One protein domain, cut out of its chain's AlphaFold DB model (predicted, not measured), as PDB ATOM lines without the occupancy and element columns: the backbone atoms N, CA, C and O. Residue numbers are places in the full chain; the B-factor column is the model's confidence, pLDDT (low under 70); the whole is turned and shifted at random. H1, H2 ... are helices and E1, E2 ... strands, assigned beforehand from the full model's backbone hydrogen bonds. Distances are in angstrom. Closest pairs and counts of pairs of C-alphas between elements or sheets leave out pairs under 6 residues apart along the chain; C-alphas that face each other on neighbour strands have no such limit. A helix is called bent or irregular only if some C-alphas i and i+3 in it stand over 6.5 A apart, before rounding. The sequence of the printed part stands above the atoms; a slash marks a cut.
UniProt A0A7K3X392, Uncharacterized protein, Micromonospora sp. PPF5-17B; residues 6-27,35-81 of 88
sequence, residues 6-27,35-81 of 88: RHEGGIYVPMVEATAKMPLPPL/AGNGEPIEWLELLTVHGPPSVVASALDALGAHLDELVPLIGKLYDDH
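What this domain is: This is residues 6 to 27 and 35 to 81 of the 88 residues of an uncharacterized protein of Micromonospora sp. PPF5-17B (UniProt A0A7K3X392). This is an open, extended model: a narrow antiparallel ribbon of two strands, E2 and E3, and one long helix, H1, which folds back after E3. Of H1, residues 53 to 60 come near the ribbon; residues 61 to 81, of which 61 to 79 belong to H1, stick out free, and so does a small hooked end at residues 6 to 12, of which 10 to 12 belong to E1. The printed part has 69 residues, with three named strands and one named helix in the order E1, E2, E3, H1; the class is mixed, helices and strands. The outline is flat, spanning 62 by 38 by 12 A, and the radius of gyration of the C-alphas is 18.2 A.

Where its parts are: Start at Arg 6 and go on to C-alpha 10 at (32.112, -12.585, -43.388), where strand E1, residues 10 to 12, begins. Residues 6 to 7 pair with residues 10 to 11 of E1, antiparallel. A tight link of 3 residues leads to E2, residues 16 to 23, which is 22.3 A long. Past the cut, look for E3, residues 43 to 51, which is 22.4 A long and bends by 63 degrees at residue 46. After one residue, a tight link, find C-alpha 53 at (19.292, -26.776, -43.465); from there H1, residues 53 to 79, runs 38.3 A to C-alpha 79 at (-11.713, -46.350, -32.573).

How they stand to each other: Look first at E2 and E3, antiparallel neighbours at 166 degrees between their directions. N 18 and O 49 are 2.9 A apart and N 44 and O 22 are 2.8 A apart, both within hydrogen-bond range. The closest C-alphas of E2 and H1 are those of Val 16 and Pro 53, 5.9 A apart. For E3 and H1 they are those of Val 49 and Val 56, 6.4 A apart. H1 has a kink of 32 degrees near residue 68; it is neither bent nor irregular, but only just: C-alphas 69 and 72 are 6.5 A apart. In its backbone, 21 of 23 O i to N i+4 pairs are within hydrogen-bond range. E1 pairs with no named strand, and it is apart from E2, E3 and H1.

The domain as a whole: The two C-alphas farthest apart, those of Glu 8 and His 81, are 62.7 A apart. Residues 28 to 34, in the link from E2 to E3, are not printed, and C-alphas 27 and 35 are 13.7 A apart across this cut. Of the links that are printed whole, none is long. The mean pLDDT of the printed part is 83.1; look for values under 70 at residue 27, residues 35 to 40 and residues 80 to 81.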
ATOM      1  N   ARG A   6      31.860 -18.325 -47.168       76.81
ATOM      2  CA  ARG A   6      32.786 -17.248 -46.809       76.81
ATOM      3  C   ARG A   6      32.830 -16.233 -47.943       76.81
ATOM      4  O   ARG A   6      33.201 -16.586 -49.059       76.81
ATOM      5  N   HIS A   7      32.470 -14.987 -47.657       81.75
ATOM      6  CA  HIS A   7      32.449 -13.901 -48.639       81.75
ATOM      7  C   HIS A   7      32.850 -12.585 -47.964       81.75
ATOM      8  O   HIS A   7      32.438 -12.348 -46.836       81.75
ATOM      9  N   GLU A   8      33.710 -11.780 -48.599       80.19
ATOM     10  CA  GLU A   8      34.166 -10.461 -48.098       80.19
ATOM     11  C   GLU A   8      34.616 -10.420 -46.619       80.19
ATOM     12  O   GLU A   8      34.468  -9.426 -45.918       80.19
ATOM     13  N   GLY A   9      35.182 -11.519 -46.110       82.44
ATOM     14  CA  GLY A   9      35.611 -11.622 -44.708       82.44
ATOM     15  C   GLY A   9      34.499 -11.978 -43.711       82.44
ATOM     16  O   GLY A   9      34.809 -12.249 -42.553       82.44
ATOM     17  N   GLY A  10      33.244 -12.070 -44.155       79.81
ATOM     18  CA  GLY A  10      32.112 -12.585 -43.388       79.81
ATOM     19  C   GLY A  10      31.943 -14.103 -43.507       79.81
ATOM     20  O   GLY A  10      32.325 -14.724 -44.506       79.81
ATOM     21  N   ILE A  11      31.363 -14.703 -42.465       85.19
ATOM     22  CA  ILE A  11      30.895 -16.092 -42.453       85.19
ATOM     23  C   ILE A  11      29.372 -16.054 -42.518       85.19
ATOM     24  O   ILE A  11      28.728 -15.489 -41.637       85.19
ATOM     25  N   TYR A  12      28.810 -16.675 -43.547       86.06
ATOM     26  CA  TYR A  12      27.378 -16.741 -43.792       86.06
ATOM     27  C   TYR A  12      26.915 -18.190 -43.723       86.06
ATOM     28  O   TYR A  12      27.554 -19.099 -44.262       86.06
ATOM     29  N   VAL A  13      25.782 -18.396 -43.066       87.19
ATOM     30  CA  VAL A  13      25.118 -19.694 -42.978       87.19
ATOM     31  C   VAL A  13      23.758 -19.540 -43.654       87.19
ATOM     32  O   VAL A  13      23.031 -18.607 -43.310       87.19
ATOM     33  N   PRO A  14      23.411 -20.393 -44.633       88.00
ATOM     34  CA  PRO A  14      22.093 -20.366 -45.234       88.00
ATOM     35  C   PRO A  14      21.061 -20.701 -44.164       88.00
ATOM     36  O   PRO A  14      21.255 -21.621 -43.365       88.00
ATOM     37  N   MET A  15      19.966 -19.958 -44.179       92.75
ATOM     38  CA  MET A  15      18.827 -20.166 -43.302       92.75
ATOM     39  C   MET A  15      17.654 -20.631 -44.152       92.75
ATOM     40  O   MET A  15      17.463 -20.142 -45.267       92.75
ATOM     41  N   VAL A  16      16.904 -21.602 -43.644       94.06
ATOM     42  CA  VAL A  16      15.697 -22.117 -44.286       94.06
ATOM     43  C   VAL A  16      14.562 -22.163 -43.275       94.06
ATOM     44  O   VAL A  16      14.793 -22.249 -42.066       94.06
ATOM     45  N   GLU A  17      13.344 -22.114 -43.795       95.31
ATOM     46  CA  GLU A  17      12.104 -22.218 -43.039       95.31
ATOM     47  C   GLU A  17      11.301 -23.412 -43.559       95.31
ATOM     48  O   GLU A  17      11.193 -23.617 -44.771       95.31
ATOM     49  N   ALA A  18      10.758 -24.204 -42.638       91.69
ATOM     50  CA  ALA A  18       9.793 -25.254 -42.927       91.69
ATOM     51  C   ALA A  18       8.539 -25.030 -42.082       91.69
ATOM     52  O   ALA A  18       8.637 -24.892 -40.860       91.69
ATOM     53  N   THR A  19       7.374 -25.036 -42.733       91.94
ATOM     54  CA  THR A  19       6.093 -24.715 -42.091       91.94
ATOM     55  C   THR A  19       5.067 -25.803 -42.373       91.94
ATOM     56  O   THR A  19       4.771 -26.104 -43.529       91.94
ATOM     57  N   ALA A  20       4.508 -26.382 -41.313       87.75
ATOM     58  CA  ALA A  20       3.383 -27.300 -41.382       87.75
ATOM     59  C   ALA A  20       2.076 -26.504 -41.320       87.75
ATOM     60  O   ALA A  20       1.830 -25.769 -40.360       87.75
ATOM     61  N   LYS A  21       1.237 -26.658 -42.346       88.81
ATOM     62  CA  LYS A  21      -0.045 -25.960 -42.469       88.81
ATOM     63  C   LYS A  21      -1.172 -26.969 -42.609       88.81
ATOM     64  O   LYS A  21      -1.072 -27.891 -43.413       88.81
ATOM     65  N   MET A  22      -2.247 -26.771 -41.855       83.75
ATOM     66  CA  MET A  22      -3.490 -27.514 -42.022       83.75
ATOM     67  C   MET A  22      -4.495 -26.643 -42.777       83.75
ATOM     68  O   MET A  22      -4.727 -25.508 -42.354       83.75
ATOM     69  N   PRO A  23      -5.093 -27.136 -43.876       84.38
ATOM     70  CA  PRO A  23      -6.151 -26.400 -44.550       84.38
ATOM     71  C   PRO A  23      -7.343 -26.293 -43.606       84.38
ATOM     72  O   PRO A  23      -7.798 -27.295 -43.049       84.38
ATOM     73  N   LEU A  24      -7.841 -25.078 -43.414       79.69
ATOM     74  CA  LEU A  24      -9.085 -24.882 -42.692       79.69
ATOM     75  C   LEU A  24     -10.255 -25.191 -43.631       79.69
ATOM     76  O   LEU A  24     -10.192 -24.877 -44.824       79.69
ATOM     77  N   PRO A  25     -11.331 -25.818 -43.127       76.62
ATOM     78  CA  PRO A  25     -12.543 -25.948 -43.913       76.62
ATOM     79  C   PRO A  25     -13.046 -24.550 -44.296       76.62
ATOM     80  O   PRO A  25     -12.881 -23.607 -43.515       76.62
ATOM     81  N   PRO A  26     -13.670 -24.398 -45.476       71.94
ATOM     82  CA  PRO A  26     -14.210 -23.114 -45.889       71.94
ATOM     83  C   PRO A  26     -15.225 -22.642 -44.848       71.94
ATOM     84  O   PRO A  26     -16.235 -23.304 -44.597       71.94
ATOM     85  N   LEU A  27     -14.936 -21.505 -44.219       65.31
ATOM     86  CA  LEU A  27     -15.842 -20.900 -43.254       65.31
ATOM     87  C   LEU A  27     -16.994 -20.217 -44.007       65.31
ATOM     88  O   LEU A  27     -16.761 -19.612 -45.059       65.31
ATOM     89  N   ALA A  35      -6.848 -12.640 -40.985       60.94
ATOM     90  CA  ALA A  35      -5.535 -12.234 -40.516       60.94
ATOM     91  C   ALA A  35      -5.546 -10.698 -40.401       60.94
ATOM     92  O   ALA A  35      -6.273 -10.020 -41.123       60.94
ATOM     93  N   GLY A  36      -4.770 -10.105 -39.488       59.25
ATOM     94  CA  GLY A  36      -4.801  -8.653 -39.213       59.25
ATOM     95  C   GLY A  36      -4.512  -7.721 -40.412       59.25
ATOM     96  O   GLY A  36      -4.484  -6.506 -40.241       59.25
ATOM     97  N   ASN A  37      -4.289  -8.277 -41.605       61.31
ATOM     98  CA  ASN A  37      -4.153  -7.637 -42.913       61.31
ATOM     99  C   ASN A  37      -5.434  -7.687 -43.786       61.31
ATOM    100  O   ASN A  37      -5.400  -7.179 -44.906       61.31
ATOM    101  N   GLY A  38      -6.541  -8.263 -43.307       62.75
ATOM    102  CA  GLY A  38      -7.807  -8.379 -44.045       62.75
ATOM    103  C   GLY A  38      -7.875  -9.555 -45.025       62.75
ATOM    104  O   GLY A  38      -8.775  -9.586 -45.864       62.75
ATOM    105  N   GLU A  39      -6.931 -10.499 -44.958       66.88
ATOM    106  CA  GLU A  39      -6.978 -11.733 -45.745       66.88
ATOM    107  C   GLU A  39      -7.641 -12.862 -44.943       66.88
ATOM    108  O   GLU A  39      -7.341 -13.020 -43.754       66.88
ATOM    109  N   PRO A  40      -8.517 -13.674 -45.567       68.06
ATOM    110  CA  PRO A  40      -9.139 -14.795 -44.881       68.06
ATOM    111  C   PRO A  40      -8.076 -15.813 -44.461       68.06
ATOM    112  O   PRO A  40      -7.207 -16.194 -45.247       68.06
ATOM    113  N   ILE A  41      -8.159 -16.292 -43.219       74.00
ATOM    114  CA  ILE A  41      -7.287 -17.369 -42.744       74.00
ATOM    115  C   ILE A  41      -7.761 -18.680 -43.378       74.00
ATOM    116  O   ILE A  41      -8.710 -19.309 -42.918       74.00
ATOM    117  N   GLU A  42      -7.090 -19.095 -44.450       81.69
ATOM    118  CA  GLU A  42      -7.362 -20.363 -45.147       81.69
ATOM    119  C   GLU A  42      -6.552 -21.540 -44.581       81.69
ATOM    120  O   GLU A  42      -6.875 -22.706 -44.811       81.69
ATOM    121  N   TRP A  43      -5.501 -21.243 -43.817       80.50
ATOM    122  CA  TRP A  43      -4.554 -22.229 -43.309       80.50
ATOM    123  C   TRP A  43      -4.270 -21.984 -41.834       80.50
ATOM    124  O   TRP A  43      -3.929 -20.871 -41.438       80.50
ATOM    125  N   LEU A  44      -4.346 -23.041 -41.031       80.12
ATOM    126  CA  LEU A  44      -3.831 -23.036 -39.673       80.12
ATOM    127  C   LEU A  44      -2.357 -23.444 -39.706       80.12
ATOM    128  O   LEU A  44      -2.026 -24.583 -40.038       80.12
ATOM    129  N   GLU A  45      -1.470 -22.511 -39.373       85.38
ATOM    130  CA  GLU A  45      -0.050 -22.808 -39.190       85.38
ATOM    131  C   GLU A  45       0.136 -23.559 -37.868       85.38
ATOM    132  O   GLU A  45      -0.179 -23.045 -36.797       85.38
ATOM    133  N   LEU A  46       0.601 -24.803 -37.951       85.56
ATOM    134  CA  LEU A  46       0.738 -25.688 -36.794       85.56
ATOM    135  C   LEU A  46       2.139 -25.625 -36.192       85.56
ATOM    136  O   LEU A  46       2.312 -25.700 -34.978       85.56
ATOM    137  N   LEU A  47       3.144 -25.531 -37.059       87.38
ATOM    138  CA  LEU A  47       4.544 -25.565 -36.673       87.38
ATOM    139  C   LEU A  47       5.374 -24.832 -37.718       87.38
ATOM    140  O   LEU A  47       5.255 -25.124 -38.906       87.38
ATOM    141  N   THR A  48       6.272 -23.974 -37.251       91.44
ATOM    142  CA  THR A  48       7.273 -23.305 -38.083       91.44
ATOM    143  C   THR A  48       8.646 -23.552 -37.476       91.44
ATOM    144  O   THR A  48       8.866 -23.286 -36.294       91.44
ATOM    145  N   VAL A  49       9.577 -24.069 -38.277       92.31
ATOM    146  CA  VAL A  49      10.964 -24.317 -37.868       92.31
ATOM    147  C   VAL A  49      11.891 -23.504 -38.756       92.31
ATOM    148  O   VAL A  49      11.872 -23.642 -39.977       92.31
ATOM    149  N   HIS A  50      12.732 -22.685 -38.132       95.19
ATOM    150  CA  HIS A  50      13.705 -21.844 -38.816       95.19
ATOM    151  C   HIS A  50      15.122 -22.174 -38.348       95.19
ATOM    152  O   HIS A  50      15.397 -22.240 -37.147       95.19
ATOM    153  N   GLY A  51      16.043 -22.369 -39.288       92.69
ATOM    154  CA  GLY A  51      17.421 -22.695 -38.948       92.69
ATOM    155  C   GLY A  51      18.289 -23.064 -40.144       92.69
ATOM    156  O   GLY A  51      17.842 -23.018 -41.291       92.69
ATOM    157  N   PRO A  52      19.545 -23.471 -39.894       93.62
ATOM    158  CA  PRO A  52      20.385 -24.054 -40.928       93.62
ATOM    159  C   PRO A  52      19.743 -25.326 -41.507       93.62
ATOM    160  O   PRO A  52      19.159 -26.099 -40.741       93.62
ATOM    161  N   PRO A  53      19.926 -25.630 -42.807       91.25
ATOM    162  CA  PRO A  53      19.292 -26.776 -43.465       91.25
ATOM    163  C   PRO A  53      19.432 -28.105 -42.720       91.25
ATOM    164  O   PRO A  53      18.469 -28.851 -42.597       91.25
ATOM    165  N   SER A  54      20.613 -28.391 -42.165       91.75
ATOM    166  CA  SER A  54      20.843 -29.634 -41.423       91.75
ATOM    167  C   SER A  54      20.078 -29.711 -40.103       91.75
ATOM    168  O   SER A  54      19.729 -30.804 -39.675       91.75
ATOM    169  N   VAL A  55      19.845 -28.572 -39.446       91.81
ATOM    170  CA  VAL A  55      19.071 -28.511 -38.199       91.81
ATOM    171  C   VAL A  55      17.597 -28.720 -38.509       91.81
ATOM    172  O   VAL A  55      16.959 -29.546 -37.866       91.81
ATOM    173  N   VAL A  56      17.082 -28.029 -39.530       92.75
ATOM    174  CA  VAL A  56      15.680 -28.165 -39.945       92.75
ATOM    175  C   VAL A  56      15.389 -29.591 -40.416       92.75
ATOM    176  O   VAL A  56      14.424 -30.181 -39.950       92.75
ATOM    177  N   ALA A  57      16.256 -30.190 -41.240       90.19
ATOM    178  CA  ALA A  57      16.104 -31.583 -41.671       90.19
ATOM    179  C   ALA A  57      16.069 -32.557 -40.481       90.19
ATOM    180  O   ALA A  57      15.142 -33.348 -40.360       90.19
ATOM    181  N   SER A  58      17.018 -32.436 -39.546       92.25
ATOM    182  CA  SER A  58      17.050 -33.297 -38.357       92.25
ATOM    183  C   SER A  58      15.822 -33.124 -37.460       92.25
ATOM    184  O   SER A  58      15.379 -34.096 -36.853       92.25
ATOM    185  N   ALA A  59      15.296 -31.902 -37.337       90.44
ATOM    186  CA  ALA A  59      14.094 -31.636 -36.554       90.44
ATOM    187  C   ALA A  59      12.852 -32.262 -37.204       90.44
ATOM    188  O   ALA A  59      12.019 -32.831 -36.502       90.44
ATOM    189  N   LEU A  60      12.751 -32.197 -38.536       89.62
ATOM    190  CA  LEU A  60      11.668 -32.824 -39.292       89.62
ATOM    191  C   LEU A  60      11.727 -34.354 -39.220       89.62
ATOM    192  O   LEU A  60      10.694 -34.977 -39.000       89.62
ATOM    193  N   ASP A  61      12.915 -34.952 -39.328       92.44
ATOM    194  CA  ASP A  61      13.082 -36.407 -39.216       92.44
ATOM    195  C   ASP A  61      12.665 -36.915 -37.826       92.44
ATOM    196  O   ASP A  61      11.931 -37.896 -37.706       92.44
ATOM    197  N   ALA A  62      13.087 -36.221 -36.762       90.31
ATOM    198  CA  ALA A  62      12.712 -36.567 -35.392       90.31
ATOM    199  C   ALA A  62      11.203 -36.412 -35.147       90.31
ATOM    200  O   ALA A  62      10.597 -37.242 -34.470       90.31
ATOM    201  N   LEU A  63      10.592 -35.366 -35.714       87.75
ATOM    202  CA  LEU A  63       9.148 -35.170 -35.653       87.75
ATOM    203  C   LEU A  63       8.404 -36.293 -36.383       87.75
ATOM    204  O   LEU A  63       7.445 -36.823 -35.834       87.75
ATOM    205  N   GLY A  64       8.856 -36.676 -37.579       86.56
ATOM    206  CA  GLY A  64       8.277 -37.781 -38.343       86.56
ATOM    207  C   GLY A  64       8.297 -39.087 -37.553       86.56
ATOM    208  O   GLY A  64       7.249 -39.694 -37.359       86.56
ATOM    209  N   ALA A  65       9.454 -39.448 -36.989       90.38
ATOM    210  CA  ALA A  65       9.586 -40.642 -36.155       90.38
ATOM    211  C   ALA A  65       8.636 -40.628 -34.945       90.38
ATOM    212  O   ALA A  65       8.022 -41.640 -34.621       90.38
ATOM    213  N   HIS A  66       8.473 -39.474 -34.292       87.25
ATOM    214  CA  HIS A  66       7.563 -39.359 -33.156       87.25
ATOM    215  C   HIS A  66       6.085 -39.446 -33.566       87.25
ATOM    216  O   HIS A  66       5.273 -40.047 -32.863       87.25
ATOM    217  N   LEU A  67       5.722 -38.864 -34.711       85.88
ATOM    218  CA  LEU A  67       4.363 -38.944 -35.245       85.88
ATOM    219  C   LEU A  67       4.012 -40.365 -35.698       85.88
ATOM    220  O   LEU A  67       2.895 -40.804 -35.438       85.88
ATOM    221  N   ASP A  68       4.950 -41.102 -36.292       88.69
ATOM    222  CA  ASP A  68       4.745 -42.504 -36.682       88.69
ATOM    223  C   ASP A  68       4.397 -43.395 -35.476       88.69
ATOM    224  O   ASP A  68       3.623 -44.346 -35.600       88.69
ATOM    225  N   GLU A  69       4.915 -43.066 -34.291       88.25
ATOM    226  CA  GLU A  69       4.569 -43.745 -33.039       88.25
ATOM    227  C   GLU A  69       3.216 -43.287 -32.471       88.25
ATOM    228  O   GLU A  69       2.424 -44.109 -31.999       88.25
ATOM    229  N   LEU A  70       2.935 -41.979 -32.498       84.06
ATOM    230  CA  LEU A  70       1.746 -41.401 -31.867       84.06
ATOM    231  C   LEU A  70       0.465 -41.570 -32.687       84.06
ATOM    232  O   LEU A  70      -0.593 -41.802 -32.106       84.06
ATOM    233  N   VAL A  71       0.526 -41.459 -34.015       85.06
ATOM    234  CA  VAL A  71      -0.664 -41.503 -34.882       85.06
ATOM    235  C   VAL A  71      -1.457 -42.807 -34.707       85.06
ATOM    236  O   VAL A  71      -2.671 -42.723 -34.512       85.06
ATOM    237  N   PRO A  72      -0.837 -44.003 -34.671       86.88
ATOM    238  CA  PRO A  72      -1.564 -45.243 -34.401       86.88
ATOM    239  C   PRO A  72      -2.200 -45.294 -33.006       86.88
ATOM    240  O   PRO A  72      -3.258 -45.894 -32.838       86.88
ATOM    241  N   LEU A  73      -1.568 -44.688 -31.992       85.00
ATOM    242  CA  LEU A  73      -2.112 -44.633 -30.630       85.00
ATOM    243  C   LEU A  73      -3.330 -43.714 -30.556       85.00
ATOM    244  O   LEU A  73      -4.328 -44.065 -29.933       85.00
ATOM    245  N   ILE A  74      -3.253 -42.563 -31.224       79.00
ATOM    246  CA  ILE A  74      -4.372 -41.631 -31.348       79.00
ATOM    247  C   ILE A  74      -5.522 -42.303 -32.105       79.00
ATOM    248  O   ILE A  74      -6.650 -42.251 -31.631       79.00
ATOM    249  N   GLY A  75      -5.240 -42.991 -33.217       78.44
ATOM    250  CA  GLY A  75      -6.247 -43.746 -33.972       78.44
ATOM    251  C   GLY A  75      -6.997 -44.754 -33.100       78.44
ATOM    252  O   GLY A  75      -8.219 -44.703 -33.032       78.44
ATOM    253  N   LYS A  76      -6.271 -45.572 -32.326       81.56
ATOM    254  CA  LYS A  76      -6.885 -46.531 -31.391       81.56
ATOM    255  C   LYS A  76      -7.790 -45.872 -30.356       81.56
ATOM    256  O   LYS A  76      -8.849 -46.404 -30.069       81.56
ATOM    257  N   LEU A  77      -7.393 -44.723 -29.806       75.06
ATOM    258  CA  LEU A  77      -8.232 -44.001 -28.846       75.06
ATOM    259  C   LEU A  77      -9.558 -43.553 -29.469       75.06
ATOM    260  O   LEU A  77     -10.577 -43.583 -28.790       75.06
ATOM    261  N   TYR A  78      -9.562 -43.139 -30.736       75.06
ATOM    262  CA  TYR A  78     -10.804 -42.781 -31.420       75.06
ATOM    263  C   TYR A  78     -11.646 -44.015 -31.766       75.06
ATOM    264  O   TYR A  78     -12.849 -43.988 -31.522       75.06
ATOM    265  N   ASP A  79     -11.023 -45.096 -32.238       76.06
ATOM    266  CA  ASP A  79     -11.713 -46.350 -32.573       76.06
ATOM    267  C   ASP A  79     -12.329 -47.020 -31.326       76.06
ATOM    268  O   ASP A  79     -13.455 -47.512 -31.369       76.06
ATOM    269  N   ASP A  80     -11.637 -46.990 -30.182       69.00
ATOM    270  CA  ASP A  80     -12.112 -47.545 -28.903       69.00
ATOM    271  C   ASP A  80     -13.271 -46.729 -28.288       69.00
ATOM    272  O   ASP A  80     -13.949 -47.188 -27.362       69.00
ATOM    273  N   HIS A  81     -13.499 -45.509 -28.782       59.75
ATOM    274  CA  HIS A  81     -14.571 -44.610 -28.356       59.75
ATOM    275  C   HIS A  81     -15.686 -44.444 -29.400       59.75
ATOM    276  O   HIS A  81     -16.650 -43.721 -29.129       59.75
TER     277      HIS A  81